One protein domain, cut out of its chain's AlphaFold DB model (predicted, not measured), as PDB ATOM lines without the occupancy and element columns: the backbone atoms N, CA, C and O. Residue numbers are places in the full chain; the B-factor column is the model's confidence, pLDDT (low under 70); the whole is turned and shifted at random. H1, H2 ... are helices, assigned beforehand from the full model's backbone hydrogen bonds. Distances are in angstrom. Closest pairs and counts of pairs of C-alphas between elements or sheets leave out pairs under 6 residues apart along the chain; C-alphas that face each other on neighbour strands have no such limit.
ATOM      1  N   LEU A 847     498.930 261.138 673.279       84.31
ATOM      2  CA  LEU A 847     498.498 260.458 674.506       84.31
ATOM      3  C   LEU A 847     498.000 261.462 675.552       84.31
ATOM      4  O   LEU A 847     498.794 262.156 676.194       84.31
ATOM      5  N   ASP A 848     496.686 261.484 675.768       88.19
ATOM      6  CA  ASP A 848     496.042 262.319 676.783       88.19
ATOM      7  C   ASP A 848     496.271 261.760 678.195       88.19
ATOM      8  O   ASP A 848     495.595 260.838 678.660       88.19
ATOM      9  N   VAL A 849     497.240 262.336 678.908       89.56
ATOM     10  CA  VAL A 849     497.563 261.949 680.287       89.56
ATOM     11  C   VAL A 849     496.721 262.747 681.278       89.56
ATOM     12  O   VAL A 849     496.939 263.942 681.485       89.56
ATOM     13  N   THR A 850     495.811 262.070 681.977       90.75
ATOM     14  CA  THR A 850     495.166 262.641 683.168       90.75
ATOM     15  C   THR A 850     496.126 262.603 684.361       90.75
ATOM     16  O   THR A 850     496.775 261.591 684.623       90.75
ATOM     17  N   LEU A 851     496.244 263.718 685.089       90.69
ATOM     18  CA  LEU A 851     497.034 263.764 686.322       90.69
ATOM     19  C   LEU A 851     496.325 262.987 687.436       90.69
ATOM     20  O   LEU A 851     495.111 263.112 687.616       90.69
ATOM     21  N   SER A 852     497.099 262.250 688.231       91.44
ATOM     22  CA  SER A 852     496.618 261.611 689.457       91.44
ATOM     23  C   SER A 852     496.026 262.650 690.415       91.44
ATOM     24  O   SER A 852     496.387 263.828 690.378       91.44
ATOM     25  N   ARG A 853     495.110 262.221 691.295       88.75
ATOM     26  CA  ARG A 853     494.362 263.119 692.196       88.75
ATOM     27  C   ARG A 853     495.272 264.087 692.959       88.75
ATOM     28  O   ARG A 853     494.945 265.264 693.071       88.75
ATOM     29  N   ASP A 854     496.415 263.608 693.435       87.25
ATOM     30  CA  ASP A 854     497.343 264.390 694.256       87.25
ATOM     31  C   ASP A 854     498.120 265.419 693.418       87.25
ATOM     32  O   ASP A 854     498.232 266.579 693.809       87.25
ATOM     33  N   GLU A 855     498.572 265.029 692.223       90.25
ATOM     34  CA  GLU A 855     499.221 265.928 691.256       90.25
ATOM     35  C   GLU A 855     498.246 267.001 690.754       90.25
ATOM     36  O   GLU A 855     498.605 268.173 690.651       90.25
ATOM     37  N   MET A 856     496.988 266.623 690.502       90.44
ATOM     38  CA  MET A 856     495.917 267.548 690.135       90.44
ATOM     39  C   MET A 856     495.613 268.537 691.271       90.44
ATOM     40  O   MET A 856     495.440 269.725 691.004       90.44
ATOM     41  N   ASN A 857     495.610 268.095 692.535       87.62
ATOM     42  CA  ASN A 857     495.435 268.985 693.689       87.62
ATOM     43  C   ASN A 857     496.567 270.029 693.787       87.62
ATOM     44  O   ASN A 857     496.294 271.202 694.048       87.62
ATOM     45  N   VAL A 858     497.826 269.629 693.558       86.56
ATOM     46  CA  VAL A 858     498.982 270.549 693.513       86.56
ATOM     47  C   VAL A 858     498.857 271.519 692.332       86.56
ATOM     48  O   VAL A 858     498.969 272.734 692.513       86.56
ATOM     49  N   TYR A 859     498.555 271.003 691.136       89.94
ATOM     50  CA  TYR A 859     498.399 271.800 689.917       89.94
ATOM     51  C   TYR A 859     497.288 272.851 690.050       89.94
ATOM     52  O   TYR A 859     497.505 274.021 689.739       89.94
ATOM     53  N   GLN A 860     496.114 272.471 690.565       87.19
ATOM     54  CA  GLN A 860     494.988 273.390 690.752       87.19
ATOM     55  C   GLN A 860     495.308 274.515 691.746       87.19
ATOM     56  O   GLN A 860     494.941 275.661 691.488       87.19
ATOM     57  N   LYS A 861     496.031 274.230 692.839       82.56
ATOM     58  CA  LYS A 861     496.435 275.254 693.821       82.56
ATOM     59  C   LYS A 861     497.372 276.299 693.201       82.56
ATOM     60  O   LYS A 861     497.112 277.498 693.317       82.56
ATOM     61  N   LEU A 862     498.386 275.865 692.451       83.69
ATOM     62  CA  LEU A 862     499.290 276.765 691.715       83.69
ATOM     63  C   LEU A 862     498.587 277.496 690.557       83.69
ATOM     64  O   LEU A 862     498.916 278.642 690.245       83.69
ATOM     65  N   LEU A 863     497.579 276.876 689.938       84.81
ATOM     66  CA  LEU A 863     496.774 277.505 688.891       84.81
ATOM     67  C   LEU A 863     495.875 278.623 689.445       84.81
ATOM     68  O   LEU A 863     495.684 279.636 688.775       84.81
ATOM     69  N   VAL A 864     495.336 278.473 690.658       81.88
ATOM     70  CA  VAL A 864     494.599 279.549 691.344       81.88
ATOM     71  C   VAL A 864     495.544 280.699 691.706       81.88
ATOM     72  O   VAL A 864     495.263 281.839 691.341       81.88
ATOM     73  N   LEU A 865     496.694 280.407 692.327       75.62
ATOM     74  CA  LEU A 865     497.711 281.409 692.676       75.62
ATOM     75  C   LEU A 865     498.158 282.233 691.456       75.62
ATOM     76  O   LEU A 865     498.119 283.462 691.474       75.62
ATOM     77  N   SER A 866     498.554 281.548 690.380       82.19
ATOM     78  CA  SER A 866     499.037 282.192 689.153       82.19
ATOM     79  C   SER A 866     497.970 283.056 688.477       82.19
ATOM     80  O   SER A 866     498.297 284.134 687.984       82.19
ATOM     81  N   LYS A 867     496.689 282.660 688.520       80.94
ATOM     82  CA  LYS A 867     495.568 283.503 688.066       80.94
ATOM     83  C   LYS A 867     495.403 284.762 688.923       80.94
ATOM     84  O   LYS A 867     495.190 285.830 688.353       80.94
ATOM     85  N   THR A 868     495.542 284.667 690.245       78.81
ATOM     86  CA  THR A 868     495.461 285.823 691.156       78.81
ATOM     87  C   THR A 868     496.596 286.821 690.909       78.81
ATOM     88  O   THR A 868     496.328 287.999 690.672       78.81
ATOM     89  N   LEU A 869     497.851 286.361 690.873       77.31
ATOM     90  CA  LEU A 869     499.014 287.229 690.625       77.31
ATOM     91  C   LEU A 869     499.006 287.813 689.199       77.31
ATOM     92  O   LEU A 869     499.326 288.986 689.000       77.31
ATOM     93  N   PHE A 870     498.547 287.053 688.198       79.88
ATOM     94  CA  PHE A 870     498.364 287.573 686.840       79.88
ATOM     95  C   PHE A 870     497.252 288.633 686.755       79.88
ATOM     96  O   PHE A 870     497.410 289.624 686.041       79.88
ATOM     97  N   ALA A 871     496.154 288.481 687.502       77.12
ATOM     98  CA  ALA A 871     495.104 289.498 687.583       77.12
ATOM     99  C   ALA A 871     495.619 290.802 688.222       77.12
ATOM    100  O   ALA A 871     495.363 291.881 687.686       77.12
ATOM    101  N   GLN A 872     496.410 290.710 689.299       76.88
ATOM    102  CA  GLN A 872     497.076 291.869 689.907       76.88
ATOM    103  C   GLN A 872     498.026 292.563 688.916       76.88
ATOM    104  O   GLN A 872     497.970 293.781 688.757       76.88
ATOM    105  N   PHE A 873     498.842 291.804 688.178       80.38
ATOM    106  CA  PHE A 873     499.726 292.346 687.139       80.38
ATOM    107  C   PHE A 873     498.969 293.054 686.002       80.38
ATOM    108  O   PHE A 873     499.381 294.125 685.544       80.38
ATOM    109  N   LEU A 874     497.845 292.487 685.547       78.44
ATOM    110  CA  LEU A 874     496.979 293.131 684.556       78.44
ATOM    111  C   LEU A 874     496.386 294.440 685.090       78.44
ATOM    112  O   LEU A 874     496.380 295.432 684.360       78.44
ATOM    113  N   GLN A 875     495.944 294.470 686.351       76.38
ATOM    114  CA  GLN A 875     495.445 295.688 686.989       76.38
ATOM    115  C   GLN A 875     496.541 296.762 687.085       76.38
ATOM    116  O   GLN A 875     496.326 297.889 686.641       76.38
ATOM    117  N   GLN A 876     497.743 296.407 687.550       75.81
ATOM    118  CA  GLN A 876     498.887 297.327 687.625       75.81
ATOM    119  C   GLN A 876     499.240 297.924 686.247       75.81
ATOM    120  O   GLN A 876     499.530 299.117 686.140       75.81
ATOM    121  N   ARG A 877     499.147 297.138 685.161       73.94
ATOM    122  CA  ARG A 877     499.335 297.639 683.784       73.94
ATOM    123  C   ARG A 877     498.171 298.474 683.246       73.94
ATOM    124  O   ARG A 877     498.409 299.358 682.423       73.94
ATOM    125  N   ALA A 878     496.937 298.222 683.680       72.38
ATOM    126  CA  ALA A 878     495.802 299.081 683.354       72.38
ATOM    127  C   ALA A 878     495.959 300.458 684.020       72.38
ATOM    128  O   ALA A 878     495.841 301.481 683.349       72.38
ATOM    129  N   GLU A 879     496.324 300.490 685.304       65.19
ATOM    130  CA  GLU A 879     496.571 301.723 686.059       65.19
ATOM    131  C   GLU A 879     497.712 302.556 685.444       65.19
ATOM    132  O   GLU A 879     497.528 303.748 685.199       65.19
ATOM    133  N   GLN A 880     498.835 301.926 685.070       63.84
ATOM    134  CA  GLN A 880     499.944 302.594 684.364       63.84
ATOM    135  C   GLN A 880     499.524 303.227 683.025       63.84
ATOM    136  O   GLN A 880     500.024 304.292 682.666       63.84
ATOM    137  N   LYS A 908     506.328 291.581 688.912       78.19
ATOM    138  CA  LYS A 908     507.296 291.671 687.814       78.19
ATOM    139  C   LYS A 908     507.002 290.609 686.758       78.19
ATOM    140  O   LYS A 908     506.585 289.490 687.044       78.19
ATOM    141  N   SER A 909     507.268 290.924 685.490       77.81
ATOM    142  CA  SER A 909     506.916 290.022 684.379       77.81
ATOM    143  C   SER A 909     507.640 288.667 684.400       77.81
ATOM    144  O   SER A 909     507.129 287.722 683.807       77.81
ATOM    145  N   HIS A 910     508.785 288.545 685.084       81.00
ATOM    146  CA  HIS A 910     509.463 287.257 685.260       81.00
ATOM    147  C   HIS A 910     508.780 286.347 686.292       81.00
ATOM    148  O   HIS A 910     508.811 285.135 686.120       81.00
ATOM    149  N   GLU A 911     508.091 286.890 687.297       77.44
ATOM    150  CA  GLU A 911     507.417 286.107 688.351       77.44
ATOM    151  C   GLU A 911     506.275 285.270 687.749       77.44
ATOM    152  O   GLU A 911     506.105 284.093 688.058       77.44
ATOM    153  N   ILE A 912     505.569 285.835 686.763       81.75
ATOM    154  CA  ILE A 912     504.567 285.126 685.953       81.75
ATOM    155  C   ILE A 912     505.202 283.990 685.135       81.75
ATOM    156  O   ILE A 912     504.616 282.915 685.017       81.75
ATOM    157  N   LEU A 913     506.403 284.198 684.579       85.12
ATOM    158  CA  LEU A 913     507.122 283.159 683.833       85.12
ATOM    159  C   LEU A 913     507.616 282.038 684.758       85.12
ATOM    160  O   LEU A 913     507.520 280.872 684.377       85.12
ATOM    161  N   VAL A 914     508.060 282.365 685.978       84.81
ATOM    162  CA  VAL A 914     508.379 281.378 687.022       84.81
ATOM    163  C   VAL A 914     507.136 280.556 687.362       84.81
ATOM    164  O   VAL A 914     507.189 279.334 687.284       84.81
ATOM    165  N   LEU A 915     505.986 281.179 687.629       82.69
ATOM    166  CA  LEU A 915     504.740 280.462 687.942       82.69
ATOM    167  C   LEU A 915     504.268 279.548 686.796       82.69
ATOM    168  O   LEU A 915     503.869 278.407 687.037       82.69
ATOM    169  N   LEU A 916     504.372 279.999 685.540       87.12
ATOM    170  CA  LEU A 916     504.096 279.168 684.361       87.12
ATOM    171  C   LEU A 916     505.104 278.012 684.211       87.12
ATOM    172  O   LEU A 916     504.722 276.914 683.798       87.12
ATOM    173  N   LEU A 917     506.372 278.221 684.576       89.12
ATOM    174  CA  LEU A 917     507.383 277.165 684.638       89.12
ATOM    175  C   LEU A 917     507.074 276.154 685.753       89.12
ATOM    176  O   LEU A 917     507.136 274.955 685.489       89.12
ATOM    177  N   ARG A 918     506.671 276.596 686.954       87.00
ATOM    178  CA  ARG A 918     506.267 275.707 688.061       87.00
ATOM    179  C   ARG A 918     505.046 274.855 687.683       87.00
ATOM    180  O   ARG A 918     505.042 273.655 687.941       87.00
ATOM    181  N   LEU A 919     504.058 275.424 686.982       90.00
ATOM    182  CA  LEU A 919     502.926 274.662 686.431       90.00
ATOM    183  C   LEU A 919     503.379 273.581 685.433       90.00
ATOM    184  O   LEU A 919     502.979 272.426 685.572       90.00
ATOM    185  N   ARG A 920     504.256 273.924 684.475       91.88
ATOM    186  CA  ARG A 920     504.841 272.967 683.510       91.88
ATOM    187  C   ARG A 920     505.692 271.883 684.183       91.88
ATOM    188  O   ARG A 920     505.694 270.739 683.735       91.88
ATOM    189  N   GLN A 921     506.407 272.230 685.254       90.75
ATOM    190  CA  GLN A 921     507.162 271.285 686.079       90.75
ATOM    191  C   GLN A 921     506.216 270.275 686.744       90.75
ATOM    192  O   GLN A 921     506.446 269.074 686.623       90.75
ATOM    193  N   VAL A 922     505.114 270.729 687.351       89.88
ATOM    194  CA  VAL A 922     504.131 269.871 688.041       89.88
ATOM    195  C   VAL A 922     503.508 268.810 687.130       89.88
ATOM    196  O   VAL A 922     503.484 267.641 687.513       89.88
ATOM    197  N   CYS A 923     503.069 269.162 685.916       91.00
ATOM    198  CA  CYS A 923     502.527 268.174 684.971       91.00
ATOM    199  C   CYS A 923     503.599 267.334 684.240       91.00
ATOM    200  O   CYS A 923     503.255 266.452 683.455       91.00
ATOM    201  N   CYS A 924     504.891 267.541 684.531       90.56
ATOM    202  CA  CYS A 924     505.931 266.530 684.316       90.56
ATOM    203  C   CYS A 924     506.106 265.647 685.560       90.56
ATOM    204  O   CYS A 924     505.946 264.430 685.470       90.56
ATOM    205  N   HIS A 925     506.438 266.243 686.706       90.94
ATOM    206  CA  HIS A 925     506.642 265.562 687.981       90.94
ATOM    207  C   HIS A 925     506.611 266.569 689.148       90.94
ATOM    208  O   HIS A 925     507.420 267.496 689.185       90.94
ATOM    209  N   CYS A 926     505.743 266.372 690.149       88.62
ATOM    210  CA  CYS A 926     505.582 267.314 691.271       88.62
ATOM    211  C   CYS A 926     506.873 267.555 692.073       88.62
ATOM    212  O   CYS A 926     507.143 268.684 692.466       88.62
ATOM    213  N   GLY A 927     507.727 266.544 692.256       85.69
ATOM    214  CA  GLY A 927     509.024 266.706 692.932       85.69
ATOM    215  C   GLY A 927     509.971 267.754 692.317       85.69
ATOM    216  O   GLY A 927     510.867 268.232 693.003       85.69
ATOM    217  N   LEU A 928     509.748 268.188 691.067       88.69
ATOM    218  CA  LEU A 928     510.514 269.277 690.438       88.69
ATOM    219  C   LEU A 928     510.266 270.655 691.077       88.69
ATOM    220  O   LEU A 928     511.070 271.563 690.874       88.69
ATOM    221  N   ILE A 929     509.186 270.818 691.851       85.75
ATOM    222  CA  ILE A 929     508.928 272.031 692.643       85.75
ATOM    223  C   ILE A 929     509.238 271.853 694.138       85.75
ATOM    224  O   ILE A 929     509.054 272.790 694.901       85.75
ATOM    225  N   ALA A 930     509.733 270.686 694.570       78.38
ATOM    226  CA  ALA A 930     509.937 270.388 695.991       78.38
ATOM    227  C   ALA A 930     510.992 271.277 696.671       78.38
ATOM    228  O   ALA A 930     510.888 271.523 697.866       78.38
ATOM    229  N   ALA A 931     511.994 271.763 695.928       71.94
ATOM    230  CA  ALA A 931     512.979 272.717 696.447       71.94
ATOM    231  C   ALA A 931     512.316 274.049 696.846       71.94
ATOM    232  O   ALA A 931     512.525 274.535 697.944       71.94
ATOM    233  N   MET A 932     511.394 274.544 696.013       70.81
ATOM    234  CA  MET A 932     510.594 275.761 696.229       70.81
ATOM    235  C   MET A 932     509.577 275.632 697.389       70.81
ATOM    236  O   MET A 932     508.693 276.464 697.529       70.81
ATOM    237  N   LEU A 933     509.623 274.556 698.182       68.62
ATOM    238  CA  LEU A 933     508.688 274.280 699.279       68.62
ATOM    239  C   LEU A 933     509.407 273.923 700.595       68.62
ATOM    240  O   LEU A 933     508.739 273.538 701.550       68.62
ATOM    241  N   ARG A 934     510.748 273.976 700.643       61.72
ATOM    242  CA  ARG A 934     511.567 273.361 701.712       61.72
ATOM    243  C   ARG A 934     512.248 274.322 702.686       61.72
ATOM    244  O   ARG A 934     512.866 273.848 703.635       61.72
ATOM    245  N   GLU A 999     494.126 275.384 706.468       42.84
ATOM    246  CA  GLU A 999     494.980 274.283 706.950       42.84
ATOM    247  C   GLU A 999     495.031 273.146 705.923       42.84
ATOM    248  O   GLU A 999     496.109 272.695 705.525       42.84
ATOM    249  N   ALA A1000     493.868 272.780 705.375       46.91
ATOM    250  CA  ALA A1000     493.761 271.893 704.216       46.91
ATOM    251  C   ALA A1000     494.426 272.482 702.948       46.91
ATOM    252  O   ALA A1000     494.775 271.750 702.010       46.91
ATOM    253  N   LEU A1001     494.643 273.803 702.895       48.25
ATOM    254  CA  LEU A1001     495.476 274.438 701.875       48.25
ATOM    255  C   LEU A1001     496.958 274.103 702.084       48.25
ATOM    256  O   LEU A1001     497.527 273.473 701.183       48.25
ATOM    257  N   ARG A1002     497.526 274.422 703.261       54.91
ATOM    258  CA  ARG A1002     498.938 274.160 703.623       54.91
ATOM    259  C   ARG A1002     499.314 272.680 703.514       54.91
ATOM    260  O   ARG A1002     500.324 272.353 702.901       54.91
ATOM    261  N   SER A1003     498.460 271.779 704.008       61.72
ATOM    262  CA  SER A1003     498.702 270.325 704.047       61.72
ATOM    263  C   SER A1003     499.132 269.702 702.703       61.72
ATOM    264  O   SER A1003     499.949 268.785 702.689       61.72
ATOM    265  N   VAL A1004     498.638 270.205 701.562       64.69
ATOM    266  CA  VAL A1004     498.975 269.642 700.234       64.69
ATOM    267  C   VAL A1004     500.279 270.202 699.663       64.69
ATOM    268  O   VAL A1004     500.929 269.504 698.890       64.69
ATOM    269  N   LEU A1005     500.657 271.435 700.012       70.62
ATOM    270  CA  LEU A1005     501.903 272.062 699.546       70.62
ATOM    271  C   LEU A1005     503.074 271.871 700.523       70.62
ATOM    272  O   LEU A1005     504.194 272.234 700.193       70.62
ATOM    273  N   ALA A1006     502.846 271.257 701.686       72.44
ATOM    274  CA  ALA A1006     503.908 270.877 702.609       72.44
ATOM    275  C   ALA A1006     504.952 269.974 701.923       72.44
ATOM    276  O   ALA A1006     504.594 268.964 701.310       72.44
ATOM    277  N   ALA A1007     506.245 270.278 702.100       64.94
ATOM    278  CA  ALA A1007     507.369 269.506 701.546       64.94
ATOM    279  C   ALA A1007     507.362 268.007 701.902       64.94
ATOM    280  O   ALA A1007     507.993 267.199 701.216       64.94
ATOM    281  N   ASN A1008     506.636 267.651 702.964       70.25
ATOM    282  CA  ASN A1008     506.496 266.303 703.512       70.25
ATOM    283  C   ASN A1008     505.446 265.449 702.767       70.25
ATOM    284  O   ASN A1008     505.297 264.264 703.059       70.25
ATOM    285  N   ASN A1009     504.693 266.028 701.823       80.44
ATOM    286  CA  ASN A1009     503.684 265.314 701.041       80.44
ATOM    287  C   ASN A1009     504.354 264.349 700.028       80.44
ATOM    288  O   ASN A1009     505.129 264.804 699.181       80.44
ATOM    289  N   PRO A1010     504.033 263.036 700.034       81.38
ATOM    290  CA  PRO A1010     504.663 262.042 699.156       81.38
ATOM    291  C   PRO A1010     504.434 262.271 697.653       81.38
ATOM    292  O   PRO A1010     505.124 261.658 696.840       81.38
ATOM    293  N   VAL A1011     503.528 263.169 697.243       84.31
ATOM    294  CA  VAL A1011     503.425 263.603 695.834       84.31
ATOM    295  C   VAL A1011     504.719 264.259 695.321       84.31
ATOM    296  O   VAL A1011     504.990 264.230 694.123       84.31
ATOM    297  N   PHE A1012     505.535 264.829 696.216       87.19
ATOM    298  CA  PHE A1012     506.799 265.494 695.891       87.19
ATOM    299  C   PHE A1012     508.018 264.555 695.880       87.19
ATOM    300  O   PHE A1012     509.122 264.997 695.557       87.19
ATOM    301  N   ALA A1013     507.848 263.274 696.217       84.50
ATOM    302  CA  ALA A1013     508.943 262.311 696.279       84.50
ATOM    303  C   ALA A1013     509.421 261.922 694.861       84.50
ATOM    304  O   ALA A1013     508.606 261.623 693.994       84.50
ATOM    305  N   LEU A1014     510.735 261.980 694.600       84.94
ATOM    306  CA  LEU A1014     511.325 261.797 693.255       84.94
ATOM    307  C   LEU A1014     511.374 260.332 692.780       84.94
ATOM    308  O   LEU A1014     511.625 260.072 691.607       84.94
ATOM    309  N   ASP A1015     511.151 259.389 693.689       85.56
ATOM    310  CA  ASP A1015     511.029 257.949 693.455       85.56
ATOM    311  C   ASP A1015     509.602 257.523 693.055       85.56
ATOM    312  O   ASP A1015     509.422 256.475 692.433       85.56
ATOM    313  N   ARG A1016     508.585 258.343 693.358       86.25
ATOM    314  CA  ARG A1016     507.193 258.123 692.936       86.25
ATOM    315  C   ARG A1016     507.061 258.413 691.431       86.25
ATOM    316  O   ARG A1016     507.145 259.575 691.048       86.25
ATOM    317  N   PRO A1017     506.764 257.436 690.554       85.94
ATOM    318  CA  PRO A1017     506.534 257.733 689.142       85.94
ATOM    319  C   PRO A1017     505.312 258.649 688.982       85.94
ATOM    320  O   PRO A1017     504.243 258.372 689.530       85.94
ATOM    321  N   SER A1018     505.457 259.737 688.223       91.44
ATOM    322  CA  SER A1018     504.331 260.623 687.911       91.44
ATOM    323  C   SER A1018     503.399 260.006 686.872       91.44
ATOM    324  O   SER A1018     503.805 259.132 686.100       91.44
ATOM    325  N   SER A1019     502.168 260.515 686.769       91.56
ATOM    326  CA  SER A1019     501.204 260.045 685.754       91.56
ATOM    327  C   SER A1019     501.757 260.129 684.324       91.56
ATOM    328  O   SER A1019     501.517 259.235 683.513       91.56
ATOM    329  N   LYS A1020     502.569 261.155 684.023       89.38
ATOM    330  CA  LYS A1020     503.231 261.315 682.717       89.38
ATOM    331  C   LYS A1020     504.320 260.270 682.482       89.38
ATOM    332  O   LYS A1020     504.376 259.696 681.399       89.38
ATOM    333  N   ILE A1021     505.152 259.984 683.487       89.75
ATOM    334  CA  ILE A1021     506.182 258.938 683.390       89.75
ATOM    335  C   ILE A1021     505.522 257.561 683.233       89.75
ATOM    336  O   ILE A1021     505.932 256.790 682.370       89.75
ATOM    337  N   ALA A1022     504.466 257.275 683.998       89.31
ATOM    338  CA  ALA A1022     503.716 256.026 683.902       89.31
ATOM    339  C   ALA A1022     503.101 255.817 682.504       89.31
ATOM    340  O   ALA A1022     503.262 254.744 681.923       89.31
ATOM    341  N   ALA A1023     502.463 256.845 681.932       88.06
ATOM    342  CA  ALA A1023     501.878 256.781 680.591       88.06
ATOM    343  C   ALA A1023     502.933 256.602 679.481       88.06
ATOM    344  O   ALA A1023     502.751 255.777 678.586       88.06
ATOM    345  N   VAL A1024     504.065 257.315 679.559       87.44
ATOM    346  CA  VAL A1024     505.177 257.145 678.606       87.44
ATOM    347  C   VAL A1024     505.764 255.733 678.703       87.44
ATOM    348  O   VAL A1024     505.933 255.077 677.677       87.44
ATOM    349  N   MET A1025     506.011 255.219 679.912       86.25
ATOM    350  CA  MET A1025     506.527 253.856 680.095       86.25
ATOM    351  C   MET A1025     505.549 252.784 679.597       86.25
ATOM    352  O   MET A1025     505.990 251.801 679.006       86.25
ATOM    353  N   ALA A1026     504.236 252.974 679.771       86.88
ATOM    354  CA  ALA A1026     503.224 252.082 679.205       86.88
ATOM    355  C   ALA A1026     503.283 252.056 677.666       86.88
ATOM    356  O   ALA A1026     503.389 250.979 677.083       86.88
ATOM    357  N   CYS A1027     503.324 253.227 677.020       84.00
ATOM    358  CA  CYS A1027     503.444 253.336 675.563       84.00
ATOM    359  C   CYS A1027     504.709 252.643 675.024       84.00
ATOM    360  O   CYS A1027     504.637 251.886 674.056       84.00
ATOM    361  N   LEU A1028     505.861 252.834 675.682       84.25
ATOM    362  CA  LEU A1028     507.114 252.178 675.292       84.25
ATOM    363  C   LEU A1028     507.059 250.652 675.467       84.25
ATOM    364  O   LEU A1028     507.549 249.929 674.599       84.25
ATOM    365  N   ASN A1029     506.426 250.158 676.535       84.19
ATOM    366  CA  ASN A1029     506.204 248.725 676.766       84.19
ATOM    367  C   ASN A1029     505.244 248.080 675.748       84.19
ATOM    368  O   ASN A1029     505.293 246.867 675.563       84.19
ATOM    369  N   GLU A1030     504.389 248.865 675.090       83.25
ATOM    370  CA  GLU A1030     503.426 248.394 674.086       83.25
ATOM    371  C   GLU A1030     503.964 248.495 672.646       83.25
ATOM    372  O   GLU A1030     503.777 247.576 671.851       83.25
ATOM    373  N   HIS A1031     504.672 249.577 672.310       77.69
ATOM    374  CA  HIS A1031     505.059 249.886 670.925       77.69
ATOM    375  C   HIS A1031     506.545 249.630 670.622       77.69
ATOM    376  O   HIS A1031     506.895 249.272 669.496       77.69
ATOM    377  N   VAL A1032     507.435 249.794 671.610       75.00
ATOM    378  CA  VAL A1032     508.897 249.755 671.405       75.00
ATOM    379  C   VAL A1032     509.506 248.450 671.915       75.00
ATOM    380  O   VAL A1032     510.110 247.708 671.141       75.00
ATOM    381  N   PHE A1033     509.327 248.138 673.198       75.88
ATOM    382  CA  PHE A1033     509.995 247.008 673.846       75.88
ATOM    383  C   PHE A1033     509.508 245.589 673.481       75.88
ATOM    384  O   PHE A1033     510.350 244.695 673.534       75.88
ATOM    385  N   PRO A1034     508.259 245.304 673.043       65.75
ATOM    386  CA  PRO A1034     507.863 243.924 672.735       65.75
ATOM    387  C   PRO A1034     508.465 243.403 671.417       65.75
ATOM    388  O   PRO A1034     508.316 242.232 671.075       65.75
ATOM    389  N   ASN A1035     509.193 244.252 670.683       58.69
ATOM    390  CA  ASN A1035     509.920 243.908 669.464       58.69
ATOM    391  C   ASN A1035     511.376 243.460 669.734       58.69
ATOM    392  O   ASN A1035     512.255 243.750 668.927       58.69
ATOM    393  N   GLU A1036     511.658 242.728 670.822       52.75
ATOM    394  CA  GLU A1036     513.028 242.330 671.235       52.75
ATOM    395  C   GLU A1036     513.873 241.665 670.121       52.75
ATOM    396  O   GLU A1036     515.097 241.789 670.098       52.75
ATOM    397  N   GLY A1037     513.234 241.001 669.149       51.00
ATOM    398  CA  GLY A1037     513.893 240.416 667.973       51.00
ATOM    399  C   GLY A1037     514.362 241.414 666.897       51.00
ATOM    400  O   GLY A1037     514.984 241.001 665.917       51.00
ATOM    401  N   LYS A1038     514.067 242.712 667.034       50.91
ATOM    402  CA  LYS A1038     514.503 243.788 666.130       50.91
ATOM    403  C   LYS A1038     514.985 244.995 666.933       50.91
ATOM    404  O   LYS A1038     514.186 245.781 667.427       50.91
ATOM    405  N   LEU A1039     516.302 245.212 666.936       44.59
ATOM    406  CA  LEU A1039     516.950 246.451 667.391       44.59
ATOM    407  C   LEU A1039     516.652 247.629 666.440       44.59
ATOM    408  O   LEU A1039     517.533 248.167 665.766       44.59
ATOM    409  N   ALA A1040     515.385 248.033 666.378       50.00
ATOM    410  CA  ALA A1040     514.987 249.318 665.836       50.00
ATOM    411  C   ALA A1040     515.479 250.420 666.785       50.00
ATOM    412  O   ALA A1040     515.204 250.392 667.985       50.00
ATOM    413  N   ARG A1041     516.196 251.414 666.251       50.62
ATOM    414  CA  ARG A1041     516.471 252.658 666.981       50.62
ATOM    415  C   ARG A1041     515.173 253.459 667.082       50.62
ATOM    416  O   ARG A1041     514.872 254.246 666.192       50.62
ATOM    417  N   ALA A1042     514.412 253.235 668.149       51.94
ATOM    418  CA  ALA A1042     513.308 254.104 668.525       51.94
ATOM    419  C   ALA A1042     513.867 255.407 669.119       51.94
ATOM    420  O   ALA A1042     514.616 255.380 670.095       51.94
ATOM    421  N   GLU A1043     513.509 256.541 668.522       52.53
ATOM    422  CA  GLU A1043     513.826 257.879 669.026       52.53
ATOM    423  C   GLU A1043     512.548 258.473 669.633       52.53
ATOM    424  O   GLU A1043     511.555 258.683 668.938       52.53
ATOM    425  N   VAL A1044     512.541 258.656 670.957       52.75
ATOM    426  CA  VAL A1044     511.323 258.938 671.735       52.75
ATOM    427  C   VAL A1044     511.200 260.440 671.992       52.75
ATOM    428  O   VAL A1044     511.765 260.976 672.943       52.75
ATOM    429  N   GLU A1045     510.449 261.129 671.134       50.00
ATOM    430  CA  GLU A1045     510.249 262.579 671.207       50.00
ATOM    431  C   GLU A1045     508.973 262.944 671.999       50.00
ATOM    432  O   GLU A1045     507.885 263.053 671.435       50.00
ATOM    433  N   VAL A1046     509.090 263.162 673.314       53.28
ATOM    434  CA  VAL A1046     507.949 263.566 674.163       53.28
ATOM    435  C   VAL A1046     507.686 265.072 674.042       53.28
ATOM    436  O   VAL A1046     508.324 265.887 674.711       53.28
ATOM    437  N   ARG A1047     506.716 265.447 673.204       46.34
ATOM    438  CA  ARG A1047     506.228 266.831 673.069       46.34
ATOM    439  C   ARG A1047     505.095 267.141 674.058       46.34
ATOM    440  O   ARG A1047     504.543 266.255 674.705       46.34
ATOM    441  N   TRP A1048     504.763 268.425 674.184       42.09
ATOM    442  CA  TRP A1048     503.517 268.891 674.796       42.09
ATOM    443  C   TRP A1048     502.568 269.322 673.674       42.09
ATOM    444  O   TRP A1048     503.004 270.046 672.779       42.09
ATOM    445  N   GLY A1049     501.308 268.888 673.723       36.53
ATOM    446  CA  GLY A1049     500.237 269.451 672.897       36.53
ATOM    447  C   GLY A1049     499.643 270.710 673.532       36.53
ATOM    448  O   GLY A1049     499.767 270.913 674.744       36.53
ATOM    449  N   ASP A1050     498.995 271.545 672.722       27.66
ATOM    450  CA  ASP A1050     498.199 272.665 673.225       27.66
ATOM    451  C   ASP A1050     496.927 272.155 673.917       27.66
ATOM    452  O   ASP A1050     496.231 271.275 673.410       27.66
ATOM    453  N   VAL A1051     496.619 272.726 675.084       29.05
ATOM    454  CA  VAL A1051     495.386 272.438 675.827       29.05
ATOM    455  C   VAL A1051     494.300 273.403 675.354       29.05
ATOM    456  O   VAL A1051     494.471 274.617 675.482       29.05
ATOM    457  N   SER A1052     493.208 272.852 674.819       25.08
ATOM    458  CA  SER A1052     492.030 273.573 674.303       25.08
ATOM    459  C   SER A1052     491.181 274.235 675.390       25.08
ATOM    460  O   SER A1052     490.838 273.501 676.348       25.08
TER     461      SER A1052
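AT A GLANCE: This is residues 847 to 880, 908 to 934 and 999 to 1052 of the 1052 residues of the protein "Transcription termination factor 2" of Papilio xuthus (UniProt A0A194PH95). Long helix H1 and shorter H2 lie side by side, running opposite ways; H5 lies toward the other end, and the tail, residues 1032 to 1052, folds back from it. The printed part has 115 residues with five named helices, H1 to H5 in chain order, and no named strand: all helix. It is loose, radius of gyration of the C-alphas 18.1 A, spanning 65 by 33 by 23 A.

HOW THE PARTS SIT: H1, residues 853 to 880, touches H2, residues 909 to 922, at a shallow tilt of 12 degrees; closest C-alphas, Ser 866 and Leu 915, 6.1 A. H2 touches H3, residues 926 to 929, with residues 918 to 922 alone; closest C-alphas, Gln 921 and Leu 928, 5.9 A. H4, residues 999 to 1005, only just touches H1, at residues 857 to 858 alone, with 3 pairs of C-alphas within 8 A, the closest Val 858 and Val 1004, 6.8 A; they are about perpendicular, 82 degrees. H5, residues 1019 to 1031, touches no helix. In H1 and H5 every O i to N i+4 pair is within hydrogen-bond range, in H2 9 of 10, in H4 1 of 3, with 3 of 4 O i to N i+3 pairs; H3 is too short for an O i to N i+4 pair.

IN THESE COORDINATES: H1 begins at C-alpha 853 (494.362, 263.119, 692.196) and is 40.6 A long, H2 20.7 A, H3 5.9 A, H4 10.4 A; H5, 18.4 A, ends at C-alpha 1031 (505.059, 249.886, 670.925).

THE WHOLE: The farthest C-alphas, Glu 879 and Gly 1037, are 66.2 A apart. Across the cuts, C-alphas 880 and 908 are 13.6 A apart, 934 and 999 17.4 A. The link H4 to H5 is long, 13 residues. Confidence is under 70 in 30 residues, among them 1034 to 1052.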